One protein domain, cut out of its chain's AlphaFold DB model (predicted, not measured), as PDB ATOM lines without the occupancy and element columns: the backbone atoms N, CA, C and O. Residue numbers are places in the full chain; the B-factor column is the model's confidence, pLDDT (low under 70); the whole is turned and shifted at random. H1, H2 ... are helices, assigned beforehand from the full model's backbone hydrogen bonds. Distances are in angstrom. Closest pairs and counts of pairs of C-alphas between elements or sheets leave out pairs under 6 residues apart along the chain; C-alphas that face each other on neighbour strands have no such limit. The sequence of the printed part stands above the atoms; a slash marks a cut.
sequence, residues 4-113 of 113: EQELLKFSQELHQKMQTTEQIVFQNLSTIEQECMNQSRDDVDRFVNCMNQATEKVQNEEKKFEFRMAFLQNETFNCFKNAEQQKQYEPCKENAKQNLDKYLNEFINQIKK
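AT A GLANCE: This is residues 4 to 113 of the 113 residues of an uncharacterized protein of Ichthyophthirius multifiliis (strain G5) (UniProt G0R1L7). This is a long, slender rod made of three helices in an up-and-down bundle: H1 and H2, the two long ones, run nearly its whole length as a helical hairpin, and the shorter H3 folds back beside both of them. H3 stops partway along, and the end of the rod with the H1 to H2 link is made by H1 and H2 without it. The printed part has 110 residues, with three named helices in the order H1, H2, H3 and no named strand; the class is all helix. The whole is loose, with a radius of gyration of the C-alphas of 18.4 A, and the C-alphas span 64 by 20 by 17 A.

HOW THE PARTS SIT: Begin with the longest helix, H2, residues 44 to 83. Next look for H3, residues 90 to 112, which touches H2 with 20 pairs of C-alphas within 8 A; the closest are those of Cys 79 and Cys 92, 5.7 A apart. H2 and H3 form a helical hairpin and run opposite ways at a shallow tilt of 9 degrees. H1, residues 4 to 40, also touches H2, and its closest C-alphas are found near the link, those of Ser 40 and Phe 47, 5.0 A apart. These two form the other helical hairpin, running opposite ways at a shallow tilt of 14 degrees. H1 and H3 touch and run the same way at a shallow tilt of 12 degrees; the closest C-alphas are those of Val 25 and Ile 108, 6.7 A apart. In H2 and H3 every O i to N i+4 pair is within hydrogen-bond range; in H1 it is 31 of 33.

IN THESE COORDINATES: Find C-alpha 44 at (25.284, 20.291, 28.997); from there H2 runs 56.9 A, first to last C-alpha, to C-alpha 83 at (20.877, -36.351, 31.106). H1 begins at C-alpha 4, at (12.784, -30.390, 36.975), and reaches C-alpha 40 after 52.4 A. H3 runs from C-alpha 90 to C-alpha 112, at (33.167, -0.388, 29.043), which is 33.0 A from its first C-alpha. Read the y column to see H1 and H3 rise in y while H2 falls.

THE WHOLE: The two C-alphas farthest apart are those of Asp 42 and Gln 85, 64.4 A, and each lies in a link. The link from H1 to H2, residues 41 to 43, is tight, and the link from H2 to H3, residues 84 to 89, is short. The printed part has no cut and ends at Lys 113, the chain's last residue. The mean pLDDT of the printed part of this model is 92.2, and residue 113 is the one printed residue under 70.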
ATOM      1  N   GLU A   4      13.386 -31.715  36.756       88.69
ATOM      2  CA  GLU A   4      12.784 -30.390  36.975       88.69
ATOM      3  C   GLU A   4      13.192 -29.788  38.323       88.69
ATOM      4  O   GLU A   4      13.472 -28.595  38.412       88.69
ATOM      5  N   GLN A   5      13.266 -30.608  39.378       88.94
ATOM      6  CA  GLN A   5      13.722 -30.158  40.697       88.94
ATOM      7  C   GLN A   5      15.197 -29.749  40.668       88.94
ATOM      8  O   GLN A   5      15.582 -28.774  41.312       88.94
ATOM      9  N   GLU A   6      16.017 -30.491  39.922       89.88
ATOM     10  CA  GLU A   6      17.437 -30.180  39.761       89.88
ATOM     11  C   GLU A   6      17.637 -28.908  38.929       89.88
ATOM     12  O   GLU A   6      18.447 -28.053  39.286       89.88
ATOM     13  N   LEU A   7      16.854 -28.745  37.860       90.75
ATOM     14  CA  LEU A   7      16.865 -27.552  37.019       90.75
ATOM     15  C   LEU A   7      16.425 -26.309  37.800       90.75
ATOM     16  O   LEU A   7      17.039 -25.255  37.658       90.75
ATOM     17  N   LEU A   8      15.406 -26.426  38.659       92.19
ATOM     18  CA  LEU A   8      14.949 -25.325  39.509       92.19
ATOM     19  C   LEU A   8      16.055 -24.859  40.466       92.19
ATOM     20  O   LEU A   8      16.315 -23.660  40.564       92.19
ATOM     21  N   LYS A   9      16.730 -25.797  41.143       92.00
ATOM     22  CA  LYS A   9      17.868 -25.482  42.023       92.00
ATOM     23  C   LYS A   9      18.989 -24.803  41.250       92.00
ATOM     24  O   LYS A   9      19.476 -23.757  41.663       92.00
ATOM     25  N   PHE A  10      19.342 -25.353  40.092       92.94
ATOM     26  CA  PHE A  10      20.385 -24.775  39.258       92.94
ATOM     27  C   PHE A  10      20.015 -23.373  38.744       92.94
ATOM     28  O   PHE A  10      20.849 -22.472  38.733       92.94
ATOM     29  N   SER A  11      18.747 -23.132  38.402       90.88
ATOM     30  CA  SER A  11      18.277 -21.796  38.023       90.88
ATOM     31  C   SER A  11      18.422 -20.777  39.158       90.88
ATOM     32  O   SER A  11      18.676 -19.604  38.882       90.88
ATOM     33  N   GLN A  12      18.267 -21.192  40.419       92.12
ATOM     34  CA  GLN A  12      18.497 -20.313  41.571       92.12
ATOM     35  C   GLN A  12      19.984 -19.967  41.724       92.12
ATOM     36  O   GLN A  12      20.306 -18.809  41.988       92.12
ATOM     37  N   GLU A  13      20.887 -20.926  41.496       91.12
ATOM     38  CA  GLU A  13      22.339 -20.681  41.494       91.12
ATOM     39  C   GLU A  13      22.735 -19.659  40.416       91.12
ATOM     40  O   GLU A  13      23.475 -18.711  40.692       91.12
ATOM     41  N   LEU A  14      22.201 -19.802  39.197       90.56
ATOM     42  CA  LEU A  14      22.442 -18.834  38.122       90.56
ATOM     43  C   LEU A  14      21.887 -17.450  38.480       90.56
ATOM     44  O   LEU A  14      22.550 -16.447  38.228       90.56
ATOM     45  N   HIS A  15      20.711 -17.383  39.109       89.00
ATOM     46  CA  HIS A  15      20.122 -16.114  39.534       89.00
ATOM     47  C   HIS A  15      20.982 -15.386  40.575       89.00
ATOM     48  O   HIS A  15      21.238 -14.194  40.423       89.00
ATOM     49  N   GLN A  16      21.497 -16.097  41.582       88.31
ATOM     50  CA  GLN A  16      22.424 -15.517  42.563       88.31
ATOM     51  C   GLN A  16      23.685 -14.961  41.894       88.31
ATOM     52  O   GLN A  16      24.163 -13.884  42.245       88.31
ATOM     53  N   LYS A  17      24.210 -15.664  40.886       86.62
ATOM     54  CA  LYS A  17      25.370 -15.194  40.126       86.62
ATOM     55  C   LYS A  17      25.075 -13.909  39.349       86.62
ATOM     56  O   LYS A  17      25.905 -13.002  39.359       86.62
ATOM     57  N   MET A  18      23.891 -13.802  38.741       86.19
ATOM     58  CA  MET A  18      23.465 -12.583  38.044       86.19
ATOM     59  C   MET A  18      23.359 -11.375  38.986       86.19
ATOM     60  O   MET A  18      23.799 -10.292  38.610       86.19
ATOM     61  N   GLN A  19      22.857 -11.559  40.212       86.88
ATOM     62  CA  GLN A  19      22.758 -10.472  41.201       86.88
ATOM     63  C   GLN A  19      24.128  -9.864  41.541       86.88
ATOM     64  O   GLN A  19      24.265  -8.648  41.659       86.88
ATOM     65  N   THR A  20      25.175 -10.685  41.649       82.94
ATOM     66  CA  THR A  20      26.541 -10.177  41.867       82.94
ATOM     67  C   THR A  20      27.038  -9.365  40.669       82.94
ATOM     68  O   THR A  20      27.733  -8.363  40.832       82.94
ATOM     69  N   THR A  21      26.685  -9.771  39.448       82.44
ATOM     70  CA  THR A  21      27.092  -9.045  38.240       82.44
ATOM     71  C   THR A  21      26.361  -7.722  38.071       82.44
ATOM     72  O   THR A  21      26.961  -6.766  37.589       82.44
ATOM     73  N   GLU A  22      25.115  -7.623  38.521       86.69
ATOM     74  CA  GLU A  22      24.348  -6.378  38.502       86.69
ATOM     75  C   GLU A  22      25.111  -5.232  39.192       86.69
ATOM     76  O   GLU A  22      25.237  -4.139  38.638       86.69
ATOM     77  N   GLN A  23      25.755  -5.506  40.332       87.50
ATOM     78  CA  GLN A  23      26.595  -4.524  41.028       87.50
ATOM     79  C   GLN A  23      27.779  -4.044  40.175       87.50
ATOM     80  O   GLN A  23      28.105  -2.857  40.174       87.50
ATOM     81  N   ILE A  24      28.410  -4.950  39.424       87.75
ATOM     82  CA  ILE A  24      29.514  -4.613  38.517       87.75
ATOM     83  C   ILE A  24      29.001  -3.721  37.384       87.75
ATOM     84  O   ILE A  24      29.660  -2.751  37.015       87.75
ATOM     85  N   VAL A  25      27.823  -4.016  36.834       88.25
ATOM     86  CA  VAL A  25      27.205  -3.200  35.780       88.25
ATOM     87  C   VAL A  25      26.934  -1.785  36.291       88.25
ATOM     88  O   VAL A  25      27.384  -0.831  35.661       88.25
ATOM     89  N   PHE A  26      26.319  -1.638  37.469       89.69
ATOM     90  CA  PHE A  26      26.082  -0.330  38.091       89.69
ATOM     91  C   PHE A  26      27.365   0.482  38.308       89.69
ATOM     92  O   PHE A  26      27.397   1.684  38.029       89.69
ATOM     93  N   GLN A  27      28.439  -0.166  38.765       90.56
ATOM     94  CA  GLN A  27      29.738   0.490  38.924       90.56
ATOM     95  C   GLN A  27      30.280   1.005  37.587       90.56
ATOM     96  O   GLN A  27      30.737   2.142  37.516       90.56
ATOM     97  N   ASN A  28      30.183   0.210  36.516       90.31
ATOM     98  CA  ASN A  28      30.644   0.633  35.190       90.31
ATOM     99  C   ASN A  28      29.813   1.789  34.625       90.31
ATOM    100  O   ASN A  28      30.385   2.720  34.068       90.31
ATOM    101  N   LEU A  29      28.491   1.772  34.808       90.62
ATOM    102  CA  LEU A  29      27.628   2.884  34.396       90.62
ATOM    103  C   LEU A  29      28.001   4.186  35.115       90.62
ATOM    104  O   LEU A  29      28.065   5.236  34.485       90.62
ATOM    105  N   SER A  30      28.330   4.103  36.407       93.12
ATOM    106  CA  SER A  30      28.796   5.261  37.184       93.12
ATOM    107  C   SER A  30      30.138   5.800  36.666       93.12
ATOM    108  O   SER A  30      30.354   7.008  36.633       93.12
ATOM    109  N   THR A  31      31.053   4.922  36.237       93.25
ATOM    110  CA  THR A  31      32.315   5.337  35.603       93.25
ATOM    111  C   THR A  31      32.066   6.057  34.278       93.25
ATOM    112  O   THR A  31      32.646   7.116  34.055       93.25
ATOM    113  N   ILE A  32      31.168   5.539  33.438       92.75
ATOM    114  CA  ILE A  32      30.805   6.174  32.162       92.75
ATOM    115  C   ILE A  32      30.197   7.562  32.396       92.75
ATOM    116  O   ILE A  32      30.561   8.516  31.714       92.75
ATOM    117  N   GLU A  33      29.323   7.705  33.394       93.62
ATOM    118  CA  GLU A  33      28.756   9.004  33.771       93.62
ATOM    119  C   GLU A  33      29.853  10.015  34.143       93.62
ATOM    120  O   GLU A  33      29.861  11.144  33.642       93.62
ATOM    121  N   GLN A  34      30.820   9.601  34.968       94.12
ATOM    122  CA  GLN A  34      31.959  10.444  35.342       94.12
ATOM    123  C   GLN A  34      32.831  10.808  34.136       94.12
ATOM    124  O   GLN A  34      33.277  11.949  34.018       94.12
ATOM    125  N   GLU A  35      33.072   9.870  33.220       92.75
ATOM    126  CA  GLU A  35      33.807  10.133  31.982       92.75
ATOM    127  C   GLU A  35      33.078  11.148  31.098       92.75
ATOM    128  O   GLU A  35      33.699  12.112  30.646       92.75
ATOM    129  N   CYS A  36      31.764  10.998  30.920       93.88
ATOM    130  CA  CYS A  36      30.946  11.958  30.185       93.88
ATOM    131  C   CYS A  36      30.973  13.347  30.835       93.88
ATOM    132  O   CYS A  36      31.096  14.348  30.127       93.88
ATOM    133  N   MET A  37      30.914  13.426  32.168       93.62
ATOM    134  CA  MET A  37      31.015  14.689  32.905       93.62
ATOM    135  C   MET A  37      32.393  15.351  32.739       93.62
ATOM    136  O   MET A  37      32.490  16.556  32.526       93.62
ATOM    137  N   ASN A  38      33.470  14.567  32.761       92.88
ATOM    138  CA  ASN A  38      34.826  15.079  32.556       92.88
ATOM    139  C   ASN A  38      35.058  15.562  31.112       92.88
ATOM    140  O   ASN A  38      35.749  16.558  30.881       92.88
ATOM    141  N   GLN A  39      34.494  14.862  30.122       91.88
ATOM    142  CA  GLN A  39      34.632  15.205  28.704       91.88
ATOM    143  C   GLN A  39      33.779  16.411  28.296       91.88
ATOM    144  O   GLN A  39      34.154  17.140  27.370       91.88
ATOM    145  N   SER A  40      32.657  16.643  28.979       92.25
ATOM    146  CA  SER A  40      31.734  17.722  28.640       92.25
ATOM    147  C   SER A  40      32.266  19.110  29.000       92.25
ATOM    148  O   SER A  40      31.894  20.068  28.330       92.25
ATOM    149  N   ARG A  41      33.189  19.238  29.971       89.50
ATOM    150  CA  ARG A  41      33.756  20.533  30.419       89.50
ATOM    151  C   ARG A  41      32.664  21.587  30.685       89.50
ATOM    152  O   ARG A  41      32.757  22.704  30.182       89.50
ATOM    153  N   ASP A  42      31.624  21.192  31.420       86.00
ATOM    154  CA  ASP A  42      30.439  22.002  31.762       86.00
ATOM    155  C   ASP A  42      29.489  22.344  30.588       86.00
ATOM    156  O   ASP A  42      28.543  23.115  30.753       86.00
ATOM    157  N   ASP A  43      29.678  21.741  29.410       95.38
ATOM    158  CA  ASP A  43      28.736  21.819  28.285       95.38
ATOM    159  C   ASP A  43      27.648  20.739  28.426       95.38
ATOM    160  O   ASP A  43      27.882  19.541  28.232       95.38
ATOM    161  N   VAL A  44      26.437  21.176  28.772       93.56
ATOM    162  CA  VAL A  44      25.284  20.291  28.997       93.56
ATOM    163  C   VAL A  44      24.950  19.466  27.753       93.56
ATOM    164  O   VAL A  44      24.688  18.271  27.876       93.56
ATOM    165  N   ASP A  45      25.016  20.051  26.557       96.50
ATOM    166  CA  ASP A  45      24.668  19.345  25.322       96.50
ATOM    167  C   ASP A  45      25.695  18.253  25.009       96.50
ATOM    168  O   ASP A  45      25.337  17.156  24.575       96.50
ATOM    169  N   ARG A  46      26.981  18.497  25.284       94.38
ATOM    170  CA  ARG A  46      28.018  17.454  25.163       94.38
ATOM    171  C   ARG A  46      27.813  16.321  26.154       94.38
ATOM    172  O   ARG A  46      27.965  15.164  25.767       94.38
ATOM    173  N   PHE A  47      27.462  16.639  27.399       95.31
ATOM    174  CA  PHE A  47      27.157  15.620  28.403       95.31
ATOM    175  C   PHE A  47      25.969  14.755  27.968       95.31
ATOM    176  O   PHE A  47      26.084  13.532  27.939       95.31
ATOM    177  N   VAL A  48      24.863  15.382  27.555       95.56
ATOM    178  CA  VAL A  48      23.661  14.683  27.076       95.56
ATOM    179  C   VAL A  48      23.982  13.804  25.868       95.56
ATOM    180  O   VAL A  48      23.585  12.642  25.837       95.56
ATOM    181  N   ASN A  49      24.747  14.310  24.899       96.00
ATOM    182  CA  ASN A  49      25.151  13.522  23.734       96.00
ATOM    183  C   ASN A  49      26.013  12.309  24.117       96.00
ATOM    184  O   ASN A  49      25.774  11.216  23.606       96.00
ATOM    185  N   CYS A  50      26.964  12.477  25.041       95.06
ATOM    186  CA  CYS A  50      27.780  11.378  25.559       95.06
ATOM    187  C   CYS A  50      26.920  10.320  26.270       95.06
ATOM    188  O   CYS A  50      26.997   9.133  25.946       95.06
ATOM    189  N   MET A  51      26.024  10.745  27.167       95.31
ATOM    190  CA  MET A  51      25.130   9.839  27.892       95.31
ATOM    191  C   MET A  51      24.135   9.120  26.976       95.31
ATOM    192  O   MET A  51      23.835   7.949  27.208       95.31
ATOM    193  N   ASN A  52      23.653   9.772  25.915       95.69
ATOM    194  CA  ASN A  52      22.783   9.139  24.922       95.69
ATOM    195  C   ASN A  52      23.514   8.021  24.167       95.69
ATOM    196  O   ASN A  52      22.973   6.927  24.035       95.69
ATOM    197  N   GLN A  53      24.756   8.266  23.735       93.69
ATOM    198  CA  GLN A  53      25.585   7.250  23.075       93.69
ATOM    199  C   GLN A  53      25.876   6.065  24.003       93.69
ATOM    200  O   GLN A  53      25.748   4.908  23.596       93.69
ATOM    201  N   ALA A  54      26.220   6.344  25.263       93.00
ATOM    202  CA  ALA A  54      26.410   5.314  26.277       93.00
ATOM    203  C   ALA A  54      25.130   4.494  26.506       93.00
ATOM    204  O   ALA A  54      25.170   3.265  26.511       93.00
ATOM    205  N   THR A  55      23.982   5.163  26.637       93.19
ATOM    206  CA  THR A  55      22.684   4.514  26.866       93.19
ATOM    207  C   THR A  55      22.288   3.623  25.694       93.19
ATOM    208  O   THR A  55      21.927   2.466  25.904       93.19
ATOM    209  N   GLU A  56      22.407   4.113  24.458       94.75
ATOM    210  CA  GLU A  56      22.120   3.327  23.252       94.75
ATOM    211  C   GLU A  56      23.004   2.074  23.184       94.75
ATOM    212  O   GLU A  56      22.547   0.977  22.852       94.75
ATOM    213  N   LYS A  57      24.281   2.210  23.551       92.62
ATOM    214  CA  LYS A  57      25.207   1.083  23.601       92.62
ATOM    215  C   LYS A  57      24.801   0.042  24.642       92.62
ATOM    216  O   LYS A  57      24.767  -1.147  24.323       92.62
ATOM    217  N   VAL A  58      24.470   0.477  25.856       92.38
ATOM    218  CA  VAL A  58      24.026  -0.409  26.943       92.38
ATOM    219  C   VAL A  58      22.755  -1.152  26.541       92.38
ATOM    220  O   VAL A  58      22.733  -2.375  26.633       92.38
ATOM    221  N   GLN A  59      21.754  -0.456  25.998       93.19
ATOM    222  CA  GLN A  59      20.501  -1.066  25.533       93.19
ATOM    223  C   GLN A  59      20.734  -2.122  24.441       93.19
ATOM    224  O   GLN A  59      20.130  -3.197  24.449       93.19
ATOM    225  N   ASN A  60      21.635  -1.839  23.497       95.19
ATOM    226  CA  ASN A  60      21.976  -2.786  22.438       95.19
ATOM    227  C   ASN A  60      22.653  -4.051  22.985       95.19
ATOM    228  O   ASN A  60      22.357  -5.159  22.526       95.19
ATOM    229  N   GLU A  61      23.562  -3.911  23.950       94.31
ATOM    230  CA  GLU A  61      24.228  -5.054  24.580       94.31
ATOM    231  C   GLU A  61      23.306  -5.811  25.544       94.31
ATOM    232  O   GLU A  61      23.389  -7.037  25.613       94.31
ATOM    233  N   GLU A  62      22.380  -5.124  26.214       92.38
ATOM    234  CA  GLU A  62      21.370  -5.726  27.090       92.38
ATOM    235  C   GLU A  62      20.477  -6.666  26.282       92.38
ATOM    236  O   GLU A  62      20.367  -7.848  26.598       92.38
ATOM    237  N   LYS A  63      19.970  -6.201  25.137       95.25
ATOM    238  CA  LYS A  63      19.168  -7.030  24.231       95.25
ATOM    239  C   LYS A  63      19.927  -8.260  23.718       95.25
ATOM    240  O   LYS A  63      19.364  -9.348  23.593       95.25
ATOM    241  N   LYS A  64      21.223  -8.125  23.409       95.69
ATOM    242  CA  LYS A  64      22.064  -9.280  23.029       95.69
ATOM    243  C   LYS A  64      22.218 -10.253  24.193       95.69
ATOM    244  O   LYS A  64      22.182 -11.465  23.977       95.69
ATOM    245  N   PHE A  65      22.409  -9.735  25.402       93.69
ATOM    246  CA  PHE A  65      22.514 -10.534  26.612       93.69
ATOM    247  C   PHE A  65      21.213 -11.299  26.891       93.69
ATOM    248  O   PHE A  65      21.270 -12.510  27.091       93.69
ATOM    249  N   GLU A  66      20.046 -10.661  26.774       93.62
ATOM    250  CA  GLU A  66      18.735 -11.317  26.884       93.62
ATOM    251  C   GLU A  66      18.598 -12.507  25.924       93.62
ATOM    252  O   GLU A  66      18.240 -13.611  26.343       93.62
ATOM    253  N   PHE A  67      18.947 -12.330  24.644       96.75
ATOM    254  CA  PHE A  67      18.890 -13.424  23.669       96.75
ATOM    255  C   PHE A  67      19.856 -14.564  23.998       96.75
ATOM    256  O   PHE A  67      19.504 -15.735  23.847       96.75
ATOM    257  N   ARG A  68      21.062 -14.244  24.478       95.69
ATOM    258  CA  ARG A  68      22.034 -15.249  24.935       95.69
ATOM    259  C   ARG A  68      21.515 -16.019  26.144       95.69
ATOM    260  O   ARG A  68      21.672 -17.234  26.192       95.69
ATOM    261  N   MET A  69      20.855 -15.342  27.081       94.38
ATOM    262  CA  MET A  69      20.250 -15.977  28.250       94.38
ATOM    263  C   MET A  69      19.079 -16.883  27.872       94.38
ATOM    264  O   MET A  69      19.007 -18.007  28.364       94.38
ATOM    265  N   ALA A  70      18.211 -16.452  26.956       94.94
ATOM    266  CA  ALA A  70      17.131 -17.292  26.441       94.94
ATOM    267  C   ALA A  70      17.677 -18.550  25.739       94.94
ATOM    268  O   ALA A  70      17.189 -19.661  25.964       94.94
ATOM    269  N   PHE A  71      18.732 -18.393  24.933       96.12
ATOM    270  CA  PHE A  71      19.420 -19.515  24.295       96.12
ATOM    271  C   PHE A  71      20.029 -20.472  25.331       96.12
ATOM    272  O   PHE A  71      19.772 -21.675  25.278       96.12
ATOM    273  N   LEU A  72      20.741 -19.936  26.327       95.31
ATOM    274  CA  LEU A  72      21.346 -20.698  27.419       95.31
ATOM    275  C   LEU A  72      20.318 -21.508  28.210       95.31
ATOM    276  O   LEU A  72      20.553 -22.677  28.516       95.31
ATOM    277  N   GLN A  73      19.181 -20.896  28.548       94.00
ATOM    278  CA  GLN A  73      18.091 -21.560  29.262       94.00
ATOM    279  C   GLN A  73      17.558 -22.751  28.464       94.00
ATOM    280  O   GLN A  73      17.404 -23.842  29.018       94.00
ATOM    281  N   ASN A  74      17.338 -22.570  27.160       95.88
ATOM    282  CA  ASN A  74      16.872 -23.640  26.285       95.88
ATOM    283  C   ASN A  74      17.910 -24.769  26.143       95.88
ATOM    284  O   ASN A  74      17.563 -25.944  26.254       95.88
ATOM    285  N   GLU A  75      19.190 -24.444  25.942       95.69
ATOM    286  CA  GLU A  75      20.259 -25.451  25.887       95.69
ATOM    287  C   GLU A  75      20.391 -26.227  27.199       95.69
ATOM    288  O   GLU A  75      20.472 -27.457  27.189       95.69
ATOM    289  N   THR A  76      20.350 -25.527  28.333       94.75
ATOM    290  CA  THR A  76      20.425 -26.137  29.665       94.75
ATOM    291  C   THR A  76      19.247 -27.079  29.893       94.75
ATOM    292  O   THR A  76      19.450 -28.220  30.308       94.75
ATOM    293  N   PHE A  77      18.027 -26.646  29.567       94.94
ATOM    294  CA  PHE A  77      16.829 -27.479  29.660       94.94
ATOM    295  C   PHE A  77      16.966 -28.764  28.832       94.94
ATOM    296  O   PHE A  77      16.755 -29.863  29.346       94.94
ATOM    297  N   ASN A  78      17.379 -28.639  27.566       95.06
ATOM    298  CA  ASN A  78      17.553 -29.788  26.676       95.06
ATOM    299  C   ASN A  78      18.661 -30.732  27.164       95.06
ATOM    300  O   ASN A  78      18.500 -31.951  27.110       95.06
ATOM    301  N   CYS A  79      19.756 -30.185  27.696       95.06
ATOM    302  CA  CYS A  79      20.829 -30.978  28.286       95.06
ATOM    303  C   CYS A  79      20.331 -31.775  29.499       95.06
ATOM    304  O   CYS A  79      20.534 -32.987  29.559       95.06
ATOM    305  N   PHE A  80      19.612 -31.132  30.427       94.50
ATOM    306  CA  PHE A  80      19.056 -31.792  31.611       94.50
ATOM    307  C   PHE A  80      18.067 -32.899  31.241       94.50
ATOM    308  O   PHE A  80      18.145 -33.996  31.791       94.50
ATOM    309  N   LYS A  81      17.185 -32.638  30.271       93.38
ATOM    310  CA  LYS A  81      16.232 -33.629  29.759       93.38
ATOM    311  C   LYS A  81      16.939 -34.870  29.203       93.38
ATOM    312  O   LYS A  81      16.526 -35.991  29.479       93.38
ATOM    313  N   ASN A  82      18.028 -34.689  28.457       92.50
ATOM    314  CA  ASN A  82      18.803 -35.804  27.906       92.50
ATOM    315  C   ASN A  82      19.628 -36.535  28.980       92.50
ATOM    316  O   ASN A  82      19.803 -37.752  28.912       92.50
ATOM    317  N   ALA A  83      20.106 -35.809  29.992       91.75
ATOM    318  CA  ALA A  83      20.877 -36.351  31.106       91.75
ATOM    319  C   ALA A  83      20.027 -37.125  32.131       91.75
ATOM    320  O   ALA A  83      20.588 -37.862  32.948       91.75
ATOM    321  N   GLU A  84      18.695 -36.999  32.095       89.12
ATOM    322  CA  GLU A  84      17.780 -37.619  33.062       89.12
ATOM    323  C   GLU A  84      17.934 -39.144  33.137       89.12
ATOM    324  O   GLU A  84      17.957 -39.710  34.233       89.12
ATOM    325  N   GLN A  85      18.122 -39.805  31.990       85.19
ATOM    326  CA  GLN A  85      18.248 -41.265  31.914       85.19
ATOM    327  C   GLN A  85      19.419 -41.801  32.750       85.19
ATOM    328  O   GLN A  85      19.322 -42.873  33.343       85.19
ATOM    329  N   GLN A  86      20.514 -41.039  32.820       86.44
ATOM    330  CA  GLN A  86      21.738 -41.409  33.539       86.44
ATOM    331  C   GLN A  86      21.923 -40.610  34.840       86.44
ATOM    332  O   GLN A  86      22.851 -40.881  35.599       86.44
ATOM    333  N   LYS A  87      21.041 -39.636  35.114       87.31
ATOM    334  CA  LYS A  87      21.121 -38.667  36.223       87.31
ATOM    335  C   LYS A  87      22.463 -37.922  36.299       87.31
ATOM    336  O   LYS A  87      22.919 -37.567  37.384       87.31
ATOM    337  N   GLN A  88      23.097 -37.677  35.152       90.38
ATOM    338  CA  GLN A  88      24.399 -37.010  35.050       90.38
ATOM    339  C   GLN A  88      24.235 -35.534  34.662       90.38
ATOM    340  O   GLN A  88      24.510 -35.141  33.535       90.38
ATOM    341  N   TYR A  89      23.764 -34.707  35.596       92.62
ATOM    342  CA  TYR A  89      23.465 -33.292  35.319       92.62
ATOM    343  C   TYR A  89      24.685 -32.365  35.379       92.62
ATOM    344  O   TYR A  89      24.636 -31.252  34.858       92.62
ATOM    345  N   GLU A  90      25.782 -32.801  35.999       93.94
ATOM    346  CA  GLU A  90      26.944 -31.942  36.259       93.94
ATOM    347  C   GLU A  90      27.589 -31.354  34.991       93.94
ATOM    348  O   GLU A  90      27.832 -30.148  34.968       93.94
ATOM    349  N   PRO A  91      27.772 -32.111  33.889       95.00
ATOM    350  CA  PRO A  91      28.281 -31.537  32.642       95.00
ATOM    351  C   PRO A  91      27.386 -30.420  32.087       95.00
ATOM    352  O   PRO A  91      27.888 -29.422  31.571       95.00
ATOM    353  N   CYS A  92      26.062 -30.556  32.229       95.00
ATOM    354  CA  CYS A  92      25.111 -29.526  31.812       95.00
ATOM    355  C   CYS A  92      25.265 -28.255  32.650       95.00
ATOM    356  O   CYS A  92      25.263 -27.154  32.099       95.00
ATOM    357  N   LYS A  93      25.422 -28.408  33.971       95.31
ATOM    358  CA  LYS A  93      25.636 -27.283  34.888       95.31
ATOM    359  C   LYS A  93      26.935 -26.552  34.583       95.31
ATOM    360  O   LYS A  93      26.923 -25.330  34.474       95.31
ATOM    361  N   GLU A  94      28.034 -27.279  34.412       95.88
ATOM    362  CA  GLU A  94      29.341 -26.679  34.139       95.88
ATOM    363  C   GLU A  94      29.358 -25.939  32.800       95.88
ATOM    364  O   GLU A  94      29.779 -24.783  32.748       95.88
ATOM    365  N   ASN A  95      28.801 -26.534  31.740       95.62
ATOM    366  CA  ASN A  95      28.663 -25.851  30.453       95.62
ATOM    367  C   ASN A  95      27.821 -24.569  30.579       95.62
ATOM    368  O   ASN A  95      28.188 -23.515  30.058       95.62
ATOM    369  N   ALA A  96      26.710 -24.630  31.317       96.06
ATOM    370  CA  ALA A  96      25.847 -23.474  31.501       96.06
ATOM    371  C   ALA A  96      26.514 -22.357  32.325       96.06
ATOM    372  O   ALA A  96      26.400 -21.185  31.966       96.06
ATOM    373  N   LYS A  97      27.262 -22.704  33.382       95.75
ATOM    374  CA  LYS A  97      28.053 -21.744  34.173       95.75
ATOM    375  C   LYS A  97      29.126 -21.066  33.320       95.75
ATOM    376  O   LYS A  97      29.246 -19.845  33.380       95.75
ATOM    377  N   GLN A  98      29.859 -21.831  32.508       95.75
ATOM    378  CA  GLN A  98      30.895 -21.303  31.614       95.75
ATOM    379  C   GLN A  98      30.316 -20.352  30.561       95.75
ATOM    380  O   GLN A  98      30.870 -19.278  30.322       95.75
ATOM    381  N   ASN A  99      29.181 -20.714  29.958       95.88
ATOM    382  CA  ASN A  99      28.500 -19.847  29.002       95.88
ATOM    383  C   ASN A  99      27.959 -18.579  29.667       95.88
ATOM    384  O   ASN A  99      28.137 -17.496  29.115       95.88
ATOM    385  N   LEU A 100      27.381 -18.683  30.868       94.62
ATOM    386  CA  LEU A 100      26.964 -17.510  31.637       94.62
ATOM    387  C   LEU A 100      28.154 -16.578  31.907       94.62
ATOM    388  O   LEU A 100      28.066 -15.389  31.615       94.62
ATOM    389  N   ASP A 101      29.282 -17.106  32.392       93.81
ATOM    390  CA  ASP A 101      30.498 -16.316  32.625       93.81
ATOM    391  C   ASP A 101      30.979 -15.616  31.358       93.81
ATOM    392  O   ASP A 101      31.308 -14.428  31.377       93.81
ATOM    393  N   LYS A 102      30.988 -16.333  30.235       95.44
ATOM    394  CA  LYS A 102      31.338 -15.763  28.937       95.44
ATOM    395  C   LYS A 102      30.403 -14.612  28.566       95.44
ATOM    396  O   LYS A 102      30.885 -13.539  28.213       95.44
ATOM    397  N   TYR A 103      29.090 -14.804  28.660       94.94
ATOM    398  CA  TYR A 103      28.111 -13.790  28.266       94.94
ATOM    399  C   TYR A 103      28.154 -12.555  29.163       94.94
ATOM    400  O   TYR A 103      28.080 -11.441  28.645       94.94
ATOM    401  N   LEU A 104      28.333 -12.737  30.473       92.56
ATOM    402  CA  LEU A 104      28.493 -11.638  31.427       92.56
ATOM    403  C   LEU A 104      29.774 -10.847  31.145       92.56
ATOM    404  O   LEU A 104      29.737  -9.622  31.058       92.56
ATOM    405  N   ASN A 105      30.901 -11.534  30.940       92.56
ATOM    406  CA  ASN A 105      32.169 -10.883  30.615       92.56
ATOM    407  C   ASN A 105      32.102 -10.131  29.284       92.56
ATOM    408  O   ASN A 105      32.627  -9.025  29.173       92.56
ATOM    409  N   GLU A 106      31.458 -10.708  28.268       93.50
ATOM    410  CA  GLU A 106      31.229 -10.024  26.999       93.50
ATOM    411  C   GLU A 106      30.375  -8.770  27.196       93.50
ATOM    412  O   GLU A 106      30.784  -7.709  26.736       93.50
ATOM    413  N   PHE A 107      29.257  -8.857  27.924       93.25
ATOM    414  CA  PHE A 107      28.405  -7.703  28.221       93.25
ATOM    415  C   PHE A 107      29.191  -6.584  28.923       93.25
ATOM    416  O   PHE A 107      29.261  -5.468  28.411       93.25
ATOM    417  N   ILE A 108      29.880  -6.901  30.027       91.12
ATOM    418  CA  ILE A 108      30.691  -5.939  30.794       91.12
ATOM    419  C   ILE A 108      31.773  -5.295  29.918       91.12
ATOM    420  O   ILE A 108      32.001  -4.087  29.978       91.12
ATOM    421  N   ASN A 109      32.467  -6.082  29.096       92.00
ATOM    422  CA  ASN A 109      33.532  -5.558  28.246       92.00
ATOM    423  C   ASN A 109      33.003  -4.676  27.115       92.00
ATOM    424  O   ASN A 109      33.721  -3.779  26.677       92.00
ATOM    425  N   GLN A 110      31.791  -4.929  26.619       91.69
ATOM    426  CA  GLN A 110      31.204  -4.091  25.582       91.69
ATOM    427  C   GLN A 110      30.701  -2.769  26.153       91.69
ATOM    428  O   GLN A 110      30.985  -1.744  25.545       91.69
ATOM    429  N   ILE A 111      30.063  -2.755  27.330       88.81
ATOM    430  CA  ILE A 111      29.607  -1.495  27.948       88.81
ATOM    431  C   ILE A 111      30.766  -0.585  28.383       88.81
ATOM    432  O   ILE A 111      30.593   0.624  28.398       88.81
ATOM    433  N   LYS A 112      31.945  -1.145  28.696       81.31
ATOM    434  CA  LYS A 112      33.167  -0.388  29.043       81.31
ATOM    435  C   LYS A 112      33.869   0.282  27.860       81.31
ATOM    436  O   LYS A 112      34.676   1.181  28.065       81.31
ATOM    437  N   LYS A 113      33.711  -0.278  26.660       67.38
ATOM    438  CA  LYS A 113      34.338   0.257  25.440       67.38
ATOM    439  C   LYS A 113      33.600   1.493  24.945       67.38
ATOM    440  O   LYS A 113      33.965   1.978  23.859       67.38
TER     441      LYS A 113